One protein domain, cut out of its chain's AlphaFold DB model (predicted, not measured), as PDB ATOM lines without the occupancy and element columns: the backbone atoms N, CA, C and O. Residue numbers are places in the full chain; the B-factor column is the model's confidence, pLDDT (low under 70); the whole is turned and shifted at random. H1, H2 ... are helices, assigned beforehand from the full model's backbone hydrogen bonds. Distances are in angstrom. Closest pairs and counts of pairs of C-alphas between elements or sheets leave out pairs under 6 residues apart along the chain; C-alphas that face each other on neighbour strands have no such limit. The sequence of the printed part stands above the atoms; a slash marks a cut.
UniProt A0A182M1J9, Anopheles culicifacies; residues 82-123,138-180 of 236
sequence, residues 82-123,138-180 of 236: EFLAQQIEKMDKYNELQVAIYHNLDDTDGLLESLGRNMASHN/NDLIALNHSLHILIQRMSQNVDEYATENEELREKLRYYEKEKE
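This is residues 82 to 123 and 138 to 180 of the 236 residues of a protein of Anopheles culicifacies (UniProt A0A182M1J9). Two long helices, H2 and H1, make a narrow V: they meet near the start of H2 and the later part of H1, and spread apart toward Glu 180 and Glu 82. The printed part has 85 residues with two named helices, H1 then H2, and no named strand; the class is all helix. It is extended, with a radius of gyration of the C-alphas of 21.0 A, a rod spanning 78 by 26 by 10 A.

H2, the longest helix, is residues 138 to 180, 63.2 A from C-alpha 138 at (0.704, 44.005, -39.139) to C-alpha 180 at (-56.408, 32.224, -63.580). H1 is residues 82 to 121, 58.0 A long, from C-alpha 82 at (-48.694, 51.185, -43.806).

H2 touches H1 with residues 138 to 148 alone, and H1 touches H2 with residues 105 to 116 alone. Their closest C-alphas, those of Leu 112 and Ile 141, are 6.6 A apart. They run opposite ways at a shallow tilt of 17 degrees. In H1 and H2 every O i to N i+4 pair is within hydrogen-bond range.

The C-alphas farthest apart, of Asn 123 and Glu 180, are 77.7 A apart. Residues 82 to 97, 117 to 123 and 156 to 180 stand free. Residues 124 to 137 are not printed; C-alphas 123 and 138 are 15.6 A apart across this cut. The model's pLDDT is under 70 at residues 120 to 123 and 180.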
ATOM      1  N   GLU A  82     -49.522  51.399 -45.000       79.94
ATOM      2  CA  GLU A  82     -48.694  51.185 -43.806       79.94
ATOM      3  C   GLU A  82     -47.764  49.976 -43.942       79.94
ATOM      4  O   GLU A  82     -46.636  50.006 -43.459       79.94
ATOM      5  N   PHE A  83     -48.204  48.910 -44.620       77.00
ATOM      6  CA  PHE A  83     -47.368  47.732 -44.849       77.00
ATOM      7  C   PHE A  83     -46.201  48.065 -45.783       77.00
ATOM      8  O   PHE A  83     -45.064  47.676 -45.520       77.00
ATOM      9  N   LEU A  84     -46.474  48.828 -46.847       74.81
ATOM     10  CA  LEU A  84     -45.443  49.295 -47.770       74.81
ATOM     11  C   LEU A  84     -44.470  50.258 -47.074       74.81
ATOM     12  O   LEU A  84     -43.263  50.103 -47.221       74.81
ATOM     13  N   ALA A  85     -44.979  51.190 -46.265       76.44
ATOM     14  CA  ALA A  85     -44.155  52.100 -45.473       76.44
ATOM     15  C   ALA A  85     -43.238  51.344 -44.497       76.44
ATOM     16  O   ALA A  85     -42.042  51.612 -44.456       76.44
ATOM     17  N   GLN A  86     -43.756  50.333 -43.788       82.12
ATOM     18  CA  GLN A  86     -42.941  49.471 -42.920       82.12
ATOM     19  C   GLN A  86     -41.879  48.685 -43.696       82.12
ATOM     20  O   GLN A  86     -40.803  48.404 -43.169       82.12
ATOM     21  N   GLN A  87     -42.176  48.279 -44.932       80.38
ATOM     22  CA  GLN A  87     -41.218  47.568 -45.770       80.38
ATOM     23  C   GLN A  87     -40.097  48.495 -46.260       80.38
ATOM     24  O   GLN A  87     -38.936  48.091 -46.224       80.38
ATOM     25  N   ILE A  88     -40.433  49.729 -46.646       79.06
ATOM     26  CA  ILE A  88     -39.466  50.772 -47.017       79.06
ATOM     27  C   ILE A  88     -38.588  51.126 -45.812       79.06
ATOM     28  O   ILE A  88     -37.370  51.048 -45.915       79.06
ATOM     29  N   GLU A  89     -39.181  51.371 -44.639       84.50
ATOM     30  CA  GLU A  89     -38.439  51.692 -43.412       84.50
ATOM     31  C   GLU A  89     -37.450  50.580 -43.024       84.50
ATOM     32  O   GLU A  89     -36.330  50.845 -42.589       84.50
ATOM     33  N   LYS A  90     -37.837  49.308 -43.190       83.56
ATOM     34  CA  LYS A  90     -36.914  48.184 -42.978       83.56
ATOM     35  C   LYS A  90     -35.744  48.225 -43.953       83.56
ATOM     36  O   LYS A  90     -34.619  47.981 -43.533       83.56
ATOM     37  N   MET A  91     -36.006  48.509 -45.226       79.69
ATOM     38  CA  MET A  91     -34.970  48.593 -46.255       79.69
ATOM     39  C   MET A  91     -34.001  49.751 -45.979       79.69
ATOM     40  O   MET A  91     -32.792  49.558 -46.049       79.69
ATOM     41  N   ASP A  92     -34.519  50.906 -45.560       82.88
ATOM     42  CA  ASP A  92     -33.709  52.070 -45.192       82.88
ATOM     43  C   ASP A  92     -32.798  51.775 -43.994       82.88
ATOM     44  O   ASP A  92     -31.612  52.093 -44.035       82.88
ATOM     45  N   LYS A  93     -33.300  51.067 -42.971       86.44
ATOM     46  CA  LYS A  93     -32.474  50.618 -41.833       86.44
ATOM     47  C   LYS A  93     -31.358  49.661 -42.248       86.44
ATOM     48  O   LYS A  93     -30.267  49.723 -41.686       86.44
ATOM     49  N   TYR A  94     -31.611  48.766 -43.206       84.06
ATOM     50  CA  TYR A  94     -30.563  47.887 -43.734       84.06
ATOM     51  C   TYR A  94     -29.493  48.677 -44.492       84.06
ATOM     52  O   TYR A  94     -28.306  48.425 -44.288       84.06
ATOM     53  N   ASN A  95     -29.899  49.661 -45.297       85.44
ATOM     54  CA  ASN A  95     -28.972  50.531 -46.019       85.44
ATOM     55  C   ASN A  95     -28.125  51.376 -45.055       85.44
ATOM     56  O   ASN A  95     -26.908  51.447 -45.205       85.44
ATOM     57  N   GLU A  96     -28.744  51.969 -44.032       89.75
ATOM     58  CA  GLU A  96     -28.044  52.742 -42.998       89.75
ATOM     59  C   GLU A  96     -27.019  51.880 -42.251       89.75
ATOM     60  O   GLU A  96     -25.872  52.289 -42.064       89.75
ATOM     61  N   LEU A  97     -27.394  50.647 -41.897       88.88
ATOM     62  CA  LEU A  97     -26.479  49.693 -41.277       88.88
ATOM     63  C   LEU A  97     -25.302  49.343 -42.200       88.88
ATOM     64  O   LEU A  97     -24.165  49.285 -41.737       88.88
ATOM     65  N   GLN A  98     -25.548  49.120 -43.492       87.25
ATOM     66  CA  GLN A  98     -24.496  48.814 -44.460       87.25
ATOM     67  C   GLN A  98     -23.501  49.976 -44.589       87.25
ATOM     68  O   GLN A  98     -22.290  49.753 -44.556       87.25
ATOM     69  N   VAL A  99     -23.998  51.215 -44.661       91.88
ATOM     70  CA  VAL A  99     -23.161  52.423 -44.667       91.88
ATOM     71  C   VAL A  99     -22.341  52.521 -43.380       91.88
ATOM     72  O   VAL A  99     -21.134  52.749 -43.444       91.88
ATOM     73  N   ALA A 100     -22.958  52.285 -42.220       92.44
ATOM     74  CA  ALA A 100     -22.263  52.310 -40.936       92.44
ATOM     75  C   ALA A 100     -21.160  51.243 -40.846       92.44
ATOM     76  O   ALA A 100     -20.094  51.512 -40.295       92.44
ATOM     77  N   ILE A 101     -21.377  50.043 -41.393       88.50
ATOM     78  CA  ILE A 101     -20.353  48.989 -41.438       88.50
ATOM     79  C   ILE A 101     -19.157  49.445 -42.278       88.50
ATOM     80  O   ILE A 101     -18.028  49.360 -41.802       88.50
ATOM     81  N   TYR A 102     -19.387  49.968 -43.486       90.69
ATOM     82  CA  TYR A 102     -18.294  50.437 -44.343       90.69
ATOM     83  C   TYR A 102     -17.540  51.631 -43.749       90.69
ATOM     84  O   TYR A 102     -16.318  51.660 -43.828       90.69
ATOM     85  N   HIS A 103     -18.239  52.563 -43.097       92.56
ATOM     86  CA  HIS A 103     -17.601  53.685 -42.406       92.56
ATOM     87  C   HIS A 103     -16.713  53.214 -41.247       92.56
ATOM     88  O   HIS A 103     -15.563  53.621 -41.148       92.56
ATOM     89  N   ASN A 104     -17.211  52.317 -40.386       91.00
ATOM     90  CA  ASN A 104     -16.418  51.791 -39.266       91.00
ATOM     91  C   ASN A 104     -15.174  51.031 -39.738       91.00
ATOM     92  O   ASN A 104     -14.137  51.055 -39.077       91.00
ATOM     93  N   LEU A 105     -15.285  50.324 -40.860       90.19
ATOM     94  CA  LEU A 105     -14.163  49.627 -41.464       90.19
ATOM     95  C   LEU A 105     -13.085  50.608 -41.963       90.19
ATOM     96  O   LEU A 105     -11.916  50.431 -41.631       90.19
ATOM     97  N   ASP A 106     -13.492  51.676 -42.657       89.62
ATOM     98  CA  ASP A 106     -12.596  52.745 -43.131       89.62
ATOM     99  C   ASP A 106     -11.922  53.493 -41.962       89.62
ATOM    100  O   ASP A 106     -10.705  53.692 -41.947       89.62
ATOM    101  N   ASP A 107     -12.681  53.804 -40.903       90.19
ATOM    102  CA  ASP A 107     -12.141  54.384 -39.666       90.19
ATOM    103  C   ASP A 107     -11.092  53.465 -39.018       90.19
ATOM    104  O   ASP A 107     -10.050  53.922 -38.536       90.19
ATOM    105  N   THR A 108     -11.356  52.154 -39.005       90.50
ATOM    106  CA  THR A 108     -10.439  51.158 -38.437       90.50
ATOM    107  C   THR A 108      -9.146  51.084 -39.246       90.50
ATOM    108  O   THR A 108      -8.066  51.024 -38.653       90.50
ATOM    109  N   ASP A 109      -9.223  51.160 -40.576       87.44
ATOM    110  CA  ASP A 109      -8.046  51.217 -41.447       87.44
ATOM    111  C   ASP A 109      -7.214  52.480 -41.194       87.44
ATOM    112  O   ASP A 109      -5.996  52.388 -41.011       87.44
ATOM    113  N   GLY A 110      -7.853  53.648 -41.066       86.62
ATOM    114  CA  GLY A 110      -7.169  54.898 -40.719       86.62
ATOM    115  C   GLY A 110      -6.460  54.836 -39.360       86.62
ATOM    116  O   GLY A 110      -5.310  55.275 -39.218       86.62
ATOM    117  N   LEU A 111      -7.106  54.231 -38.356       88.06
ATOM    118  CA  LEU A 111      -6.516  54.012 -37.033       88.06
ATOM    119  C   LEU A 111      -5.319  53.057 -37.098       88.06
ATOM    120  O   LEU A 111      -4.261  53.379 -36.549       88.06
ATOM    121  N   LEU A 112      -5.442  51.923 -37.790       87.69
ATOM    122  CA  LEU A 112      -4.355  50.953 -37.937       87.69
ATOM    123  C   LEU A 112      -3.170  51.525 -38.725       87.69
ATOM    124  O   LEU A 112      -2.021  51.300 -38.342       87.69
ATOM    125  N   GLU A 113      -3.420  52.324 -39.765       87.25
ATOM    126  CA  GLU A 113      -2.368  52.999 -40.529       87.25
ATOM    127  C   GLU A 113      -1.642  54.050 -39.671       87.25
ATOM    128  O   GLU A 113      -0.412  54.163 -39.711       87.25
ATOM    129  N   SER A 114      -2.380  54.808 -38.849       85.56
ATOM    130  CA  SER A 114      -1.790  55.765 -37.902       85.56
ATOM    131  C   SER A 114      -0.934  55.067 -36.839       85.56
ATOM    132  O   SER A 114       0.181  55.507 -36.557       85.56
ATOM    133  N   LEU A 115      -1.404  53.933 -36.312       84.44
ATOM    134  CA  LEU A 115      -0.688  53.124 -35.330       84.44
ATOM    135  C   LEU A 115       0.580  52.513 -35.941       84.44
ATOM    136  O   LEU A 115       1.648  52.577 -35.333       84.44
ATOM    137  N   GLY A 116       0.487  51.994 -37.169       82.19
ATOM    138  CA  GLY A 116       1.628  51.482 -37.925       82.19
ATOM    139  C   GLY A 116       2.695  52.551 -38.171       82.19
ATOM    140  O   GLY A 116       3.877  52.312 -37.918       82.19
ATOM    141  N   ARG A 117       2.288  53.762 -38.582       83.00
ATOM    142  CA  ARG A 117       3.199  54.904 -38.776       83.00
ATOM    143  C   ARG A 117       3.854  55.359 -37.471       83.00
ATOM    144  O   ARG A 117       5.070  55.533 -37.439       83.00
ATOM    145  N   ASN A 118       3.086  55.486 -36.390       80.12
ATOM    146  CA  ASN A 118       3.603  55.903 -35.084       80.12
ATOM    147  C   ASN A 118       4.624  54.901 -34.517       80.12
ATOM    148  O   ASN A 118       5.658  55.310 -33.991       80.12
ATOM    149  N   MET A 119       4.385  53.596 -34.687       74.56
ATOM    150  CA  MET A 119       5.320  52.540 -34.275       74.56
ATOM    151  C   MET A 119       6.571  52.474 -35.170       74.56
ATOM    152  O   MET A 119       7.656  52.138 -34.694       74.56
ATOM    153  N   ALA A 120       6.452  52.820 -36.457       69.31
ATOM    154  CA  ALA A 120       7.584  52.892 -37.379       69.31
ATOM    155  C   ALA A 120       8.474  54.130 -37.141       69.31
ATOM    156  O   ALA A 120       9.693  54.035 -37.264       69.31
ATOM    157  N   SER A 121       7.896  55.277 -36.761       68.19
ATOM    158  CA  SER A 121       8.642  56.517 -36.492       68.19
ATOM    159  C   SER A 121       9.376  56.538 -35.146       68.19
ATOM    160  O   SER A 121      10.337  57.291 -35.007       68.19
ATOM    161  N   HIS A 122       8.968  55.725 -34.164       62.81
ATOM    162  CA  HIS A 122       9.569  55.729 -32.822       62.81
ATOM    163  C   HIS A 122      10.762  54.767 -32.645       62.81
ATOM    164  O   HIS A 122      11.384  54.755 -31.581       62.81
ATOM    165  N   ASN A 123      11.114  53.991 -33.680       55.41
ATOM    166  CA  ASN A 123      12.202  53.008 -33.651       55.41
ATOM    167  C   ASN A 123      13.477  53.516 -34.354       55.41
ATOM    168  O   ASN A 123      13.755  53.196 -35.508       55.41
ATOM    169  N   ASN A 138       0.778  44.584 -37.795       81.88
ATOM    170  CA  ASN A 138       0.704  44.005 -39.139       81.88
ATOM    171  C   ASN A 138      -0.283  42.828 -39.218       81.88
ATOM    172  O   ASN A 138      -1.029  42.723 -40.192       81.88
ATOM    173  N   ASP A 139      -0.330  41.978 -38.189       84.50
ATOM    174  CA  ASP A 139      -1.304  40.887 -38.088       84.50
ATOM    175  C   ASP A 139      -2.743  41.439 -37.986       84.50
ATOM    176  O   ASP A 139      -3.653  40.897 -38.615       84.50
ATOM    177  N   LEU A 140      -2.955  42.552 -37.264       88.25
ATOM    178  CA  LEU A 140      -4.249  43.248 -37.212       88.25
ATOM    179  C   LEU A 140      -4.651  43.841 -38.568       88.25
ATOM    180  O   LEU A 140      -5.808  43.703 -38.955       88.25
ATOM    181  N   ILE A 141      -3.721  44.459 -39.301       86.69
ATOM    182  CA  ILE A 141      -3.980  44.988 -40.652       86.69
ATOM    183  C   ILE A 141      -4.388  43.852 -41.598       86.69
ATOM    184  O   ILE A 141      -5.386  43.958 -42.311       86.69
ATOM    185  N   ALA A 142      -3.661  42.731 -41.575       86.12
ATOM    186  CA  ALA A 142      -3.982  41.567 -42.397       86.12
ATOM    187  C   ALA A 142      -5.348  40.953 -42.035       86.12
ATOM    188  O   ALA A 142      -6.105  40.531 -42.919       86.12
ATOM    189  N   LEU A 143      -5.683  40.919 -40.741       89.75
ATOM    190  CA  LEU A 143      -6.978  40.440 -40.265       89.75
ATOM    191  C   LEU A 143      -8.115  41.385 -40.667       89.75
ATOM    192  O   LEU A 143      -9.145  40.899 -41.134       89.75
ATOM    193  N   ASN A 144      -7.930  42.705 -40.547       88.81
ATOM    194  CA  ASN A 144      -8.932  43.684 -40.971       88.81
ATOM    195  C   ASN A 144      -9.199  43.571 -42.476       88.81
ATOM    196  O   ASN A 144     -10.340  43.429 -42.906       88.81
ATOM    197  N   HIS A 145      -8.144  43.472 -43.288       90.06
ATOM    198  CA  HIS A 145      -8.291  43.251 -44.725       90.06
ATOM    199  C   HIS A 145      -9.063  41.957 -45.052       90.06
ATOM    200  O   HIS A 145      -9.925  41.928 -45.932       90.06
ATOM    201  N   SER A 146      -8.808  40.880 -44.303       90.81
ATOM    202  CA  SER A 146      -9.559  39.626 -44.444       90.81
ATOM    203  C   SER A 146     -11.041  39.787 -44.071       90.81
ATOM    204  O   SER A 146     -11.907  39.196 -44.723       90.81
ATOM    205  N   LEU A 147     -11.348  40.608 -43.061       91.81
ATOM    206  CA  LEU A 147     -12.714  40.946 -42.657       91.81
ATOM    207  C   LEU A 147     -13.440  41.761 -43.738       91.81
ATOM    208  O   LEU A 147     -14.580  41.433 -44.062       91.81
ATOM    209  N   HIS A 148     -12.773  42.740 -44.359       86.94
ATOM    210  CA  HIS A 148     -13.303  43.481 -45.510       86.94
ATOM    211  C   HIS A 148     -13.730  42.551 -46.647       86.94
ATOM    212  O   HIS A 148     -14.856  42.641 -47.136       86.94
ATOM    213  N   ILE A 149     -12.854  41.619 -47.040       91.06
ATOM    214  CA  ILE A 149     -13.149  40.656 -48.110       91.06
ATOM    215  C   ILE A 149     -14.365  39.800 -47.744       91.06
ATOM    216  O   ILE A 149     -15.215  39.531 -48.596       91.06
ATOM    217  N   LEU A 150     -14.463  39.358 -46.488       93.06
ATOM    218  CA  LEU A 150     -15.594  38.560 -46.027       93.06
ATOM    219  C   LEU A 150     -16.901  39.357 -46.063       93.06
ATOM    220  O   LEU A 150     -17.887  38.864 -46.604       93.06
ATOM    221  N   ILE A 151     -16.905  40.580 -45.528       90.75
ATOM    222  CA  ILE A 151     -18.084  41.455 -45.511       90.75
ATOM    223  C   ILE A 151     -18.531  41.773 -46.938       90.75
ATOM    224  O   ILE A 151     -19.720  41.675 -47.239       90.75
ATOM    225  N   GLN A 152     -17.593  42.049 -47.844       89.94
ATOM    226  CA  GLN A 152     -17.902  42.290 -49.249       89.94
ATOM    227  C   GLN A 152     -18.520  41.056 -49.923       89.94
ATOM    228  O   GLN A 152     -19.539  41.177 -50.601       89.94
ATOM    229  N   ARG A 153     -17.972  39.854 -49.688       89.81
ATOM    230  CA  ARG A 153     -18.563  38.596 -50.182       89.81
ATOM    231  C   ARG A 153     -19.950  38.341 -49.601       89.81
ATOM    232  O   ARG A 153     -20.837  37.883 -50.312       89.81
ATOM    233  N   MET A 154     -20.151  38.628 -48.316       90.31
ATOM    234  CA  MET A 154     -21.458  38.486 -47.676       90.31
ATOM    235  C   MET A 154     -22.479  39.463 -48.262       90.31
ATOM    236  O   MET A 154     -23.602  39.047 -48.529       90.31
ATOM    237  N   SER A 155     -22.091  40.719 -48.511       85.12
ATOM    238  CA  SER A 155     -22.934  41.710 -49.192       85.12
ATOM    239  C   SER A 155     -23.339  41.219 -50.582       85.12
ATOM    240  O   SER A 155     -24.523  41.197 -50.893       85.12
ATOM    241  N   GLN A 156     -22.378  40.732 -51.372       88.62
ATOM    242  CA  GLN A 156     -22.646  40.205 -52.709       88.62
ATOM    243  C   GLN A 156     -23.612  39.009 -52.680       88.62
ATOM    244  O   GLN A 156     -24.560  38.969 -53.455       88.62
ATOM    245  N   ASN A 157     -23.426  38.062 -51.755       89.50
ATOM    246  CA  ASN A 157     -24.343  36.928 -51.614       89.50
ATOM    247  C   ASN A 157     -25.767  37.384 -51.254       89.50
ATOM    248  O   ASN A 157     -26.740  36.811 -51.735       89.50
ATOM    249  N   VAL A 158     -25.906  38.401 -50.396       87.81
ATOM    250  CA  VAL A 158     -27.217  38.968 -50.049       87.81
ATOM    251  C   VAL A 158     -27.884  39.590 -51.275       87.81
ATOM    252  O   VAL A 158     -29.076  39.359 -51.479       87.81
ATOM    253  N   ASP A 159     -27.127  40.305 -52.106       84.38
ATOM    254  CA  ASP A 159     -27.632  40.889 -53.351       84.38
ATOM    255  C   ASP A 159     -28.064  39.802 -54.348       84.38
ATOM    256  O   ASP A 159     -29.164  39.870 -54.900       84.38
ATOM    257  N   GLU A 160     -27.261  38.746 -54.518       89.88
ATOM    258  CA  GLU A 160     -27.597  37.587 -55.358       89.88
ATOM    259  C   GLU A 160     -28.896  36.914 -54.882       89.88
ATOM    260  O   GLU A 160     -29.816  36.688 -55.676       89.88
ATOM    261  N   TYR A 161     -29.048  36.689 -53.573       91.25
ATOM    262  CA  TYR A 161     -30.290  36.151 -53.015       91.25
ATOM    263  C   TYR A 161     -31.472  37.105 -53.173       91.25
ATOM    264  O   TYR A 161     -32.597  36.647 -53.373       91.25
ATOM    265  N   ALA A 162     -31.260  38.420 -53.092       86.38
ATOM    266  CA  ALA A 162     -32.314  39.395 -53.338       86.38
ATOM    267  C   ALA A 162     -32.798  39.321 -54.794       86.38
ATOM    268  O   ALA A 162     -34.011  39.301 -55.025       86.38
ATOM    269  N   THR A 163     -31.875  39.199 -55.756       89.75
ATOM    270  CA  THR A 163     -32.213  39.031 -57.176       89.75
ATOM    271  C   THR A 163     -32.933  37.716 -57.454       89.75
ATOM    272  O   THR A 163     -33.994  37.729 -58.075       89.75
ATOM    273  N   GLU A 164     -32.446  36.596 -56.913       92.06
ATOM    274  CA  GLU A 164     -33.086  35.288 -57.079       92.06
ATOM    275  C   GLU A 164     -34.503  35.293 -56.485       92.06
ATOM    276  O   GLU A 164     -35.449  34.773 -57.076       92.06
ATOM    277  N   ASN A 165     -34.688  35.934 -55.329       90.19
ATOM    278  CA  ASN A 165     -35.996  36.045 -54.690       90.19
ATOM    279  C   ASN A 165     -36.971  36.880 -55.534       90.19
ATOM    280  O   ASN A 165     -38.148  36.523 -55.627       90.19
ATOM    281  N   GLU A 166     -36.509  37.951 -56.186       91.31
ATOM    282  CA  GLU A 166     -37.357  38.706 -57.114       91.31
ATOM    283  C   GLU A 166     -37.714  37.891 -58.364       91.31
ATOM    284  O   GLU A 166     -38.886  37.855 -58.741       91.31
ATOM    285  N   GLU A 167     -36.771  37.137 -58.940       91.38
ATOM    286  CA  GLU A 167     -37.060  36.222 -60.054       91.38
ATOM    287  C   GLU A 167     -38.081  35.142 -59.669       91.38
ATOM    288  O   GLU A 167     -38.994  34.822 -60.434       91.38
ATOM    289  N   LEU A 168     -37.955  34.563 -58.473       93.44
ATOM    290  CA  LEU A 168     -38.898  33.567 -57.967       93.44
ATOM    291  C   LEU A 168     -40.286  34.171 -57.746       93.44
ATOM    292  O   LEU A 168     -41.294  33.540 -58.076       93.44
ATOM    293  N   ARG A 169     -40.360  35.404 -57.233       89.38
ATOM    294  CA  ARG A 169     -41.627  36.138 -57.118       89.38
ATOM    295  C   ARG A 169     -42.233  36.420 -58.481       89.38
ATOM    296  O   ARG A 169     -43.444  36.280 -58.630       89.38
ATOM    297  N   GLU A 170     -41.432  36.780 -59.476       90.31
ATOM    298  CA  GLU A 170     -41.912  36.985 -60.839       90.31
ATOM    299  C   GLU A 170     -42.440  35.691 -61.466       90.31
ATOM    300  O   GLU A 170     -43.552  35.681 -61.995       90.31
ATOM    301  N   LYS A 171     -41.711  34.578 -61.319       92.94
ATOM    302  CA  LYS A 171     -42.171  33.247 -61.747       92.94
ATOM    303  C   LYS A 171     -43.489  32.867 -61.071       92.94
ATOM    304  O   LYS A 171     -44.403  32.391 -61.741       92.94
ATOM    305  N   LEU A 172     -43.636  33.124 -59.769       87.12
ATOM    306  CA  LEU A 172     -44.901  32.912 -59.058       87.12
ATOM    307  C   LEU A 172     -46.033  33.769 -59.640       87.12
ATOM    308  O   LEU A 172     -47.096  33.228 -59.935       87.12
ATOM    309  N   ARG A 173     -45.795  35.068 -59.880       89.56
ATOM    310  CA  ARG A 173     -46.777  35.961 -60.525       89.56
ATOM    311  C   ARG A 173     -47.196  35.437 -61.903       89.56
ATOM    312  O   ARG A 173     -48.375  35.503 -62.247       89.56
ATOM    313  N   TYR A 174     -46.253  34.903 -62.681       90.81
ATOM    314  CA  TYR A 174     -46.529  34.304 -63.986       90.81
ATOM    315  C   TYR A 174     -47.449  33.080 -63.872       90.81
ATOM    316  O   TYR A 174     -48.497  33.044 -64.515       90.81
ATOM    317  N   TYR A 175     -47.120  32.120 -63.002       89.38
ATOM    318  CA  TYR A 175     -47.924  30.905 -62.830       89.38
ATOM    319  C   TYR A 175     -49.302  31.165 -62.217       89.38
ATOM    320  O   TYR A 175     -50.274  30.492 -62.562       89.38
ATOM    321  N   GLU A 176     -49.418  32.138 -61.314       80.88
ATOM    322  CA  GLU A 176     -50.712  32.553 -60.766       80.88
ATOM    323  C   GLU A 176     -51.609  33.143 -61.862       80.88
ATOM    324  O   GLU A 176     -52.778  32.764 -61.961       80.88
ATOM    325  N   LYS A 177     -51.046  33.980 -62.741       85.00
ATOM    326  CA  LYS A 177     -51.760  34.551 -63.889       85.00
ATOM    327  C   LYS A 177     -52.177  33.481 -64.900       85.00
ATOM    328  O   LYS A 177     -53.312  33.504 -65.369       85.00
ATOM    329  N   GLU A 178     -51.297  32.524 -65.198       78.94
ATOM    330  CA  GLU A 178     -51.592  31.414 -66.113       78.94
ATOM    331  C   GLU A 178     -52.728  30.530 -65.571       78.94
ATOM    332  O   GLU A 178     -53.675  30.206 -66.294       78.94
ATOM    333  N   LYS A 179     -52.704  30.230 -64.266       73.75
ATOM    334  CA  LYS A 179     -53.740  29.453 -63.573       73.75
ATOM    335  C   LYS A 179     -55.111  30.137 -63.570       73.75
ATOM    336  O   LYS A 179     -56.127  29.446 -63.643       73.75
ATOM    337  N   GLU A 180     -55.156  31.463 -63.479       60.06
ATOM    338  CA  GLU A 180     -56.408  32.224 -63.580       60.06
ATOM    339  C   GLU A 180     -56.929  32.290 -65.023       60.06
ATOM    340  O   GLU A 180     -58.133  32.162 -65.238       60.06
TER     341      GLU A 180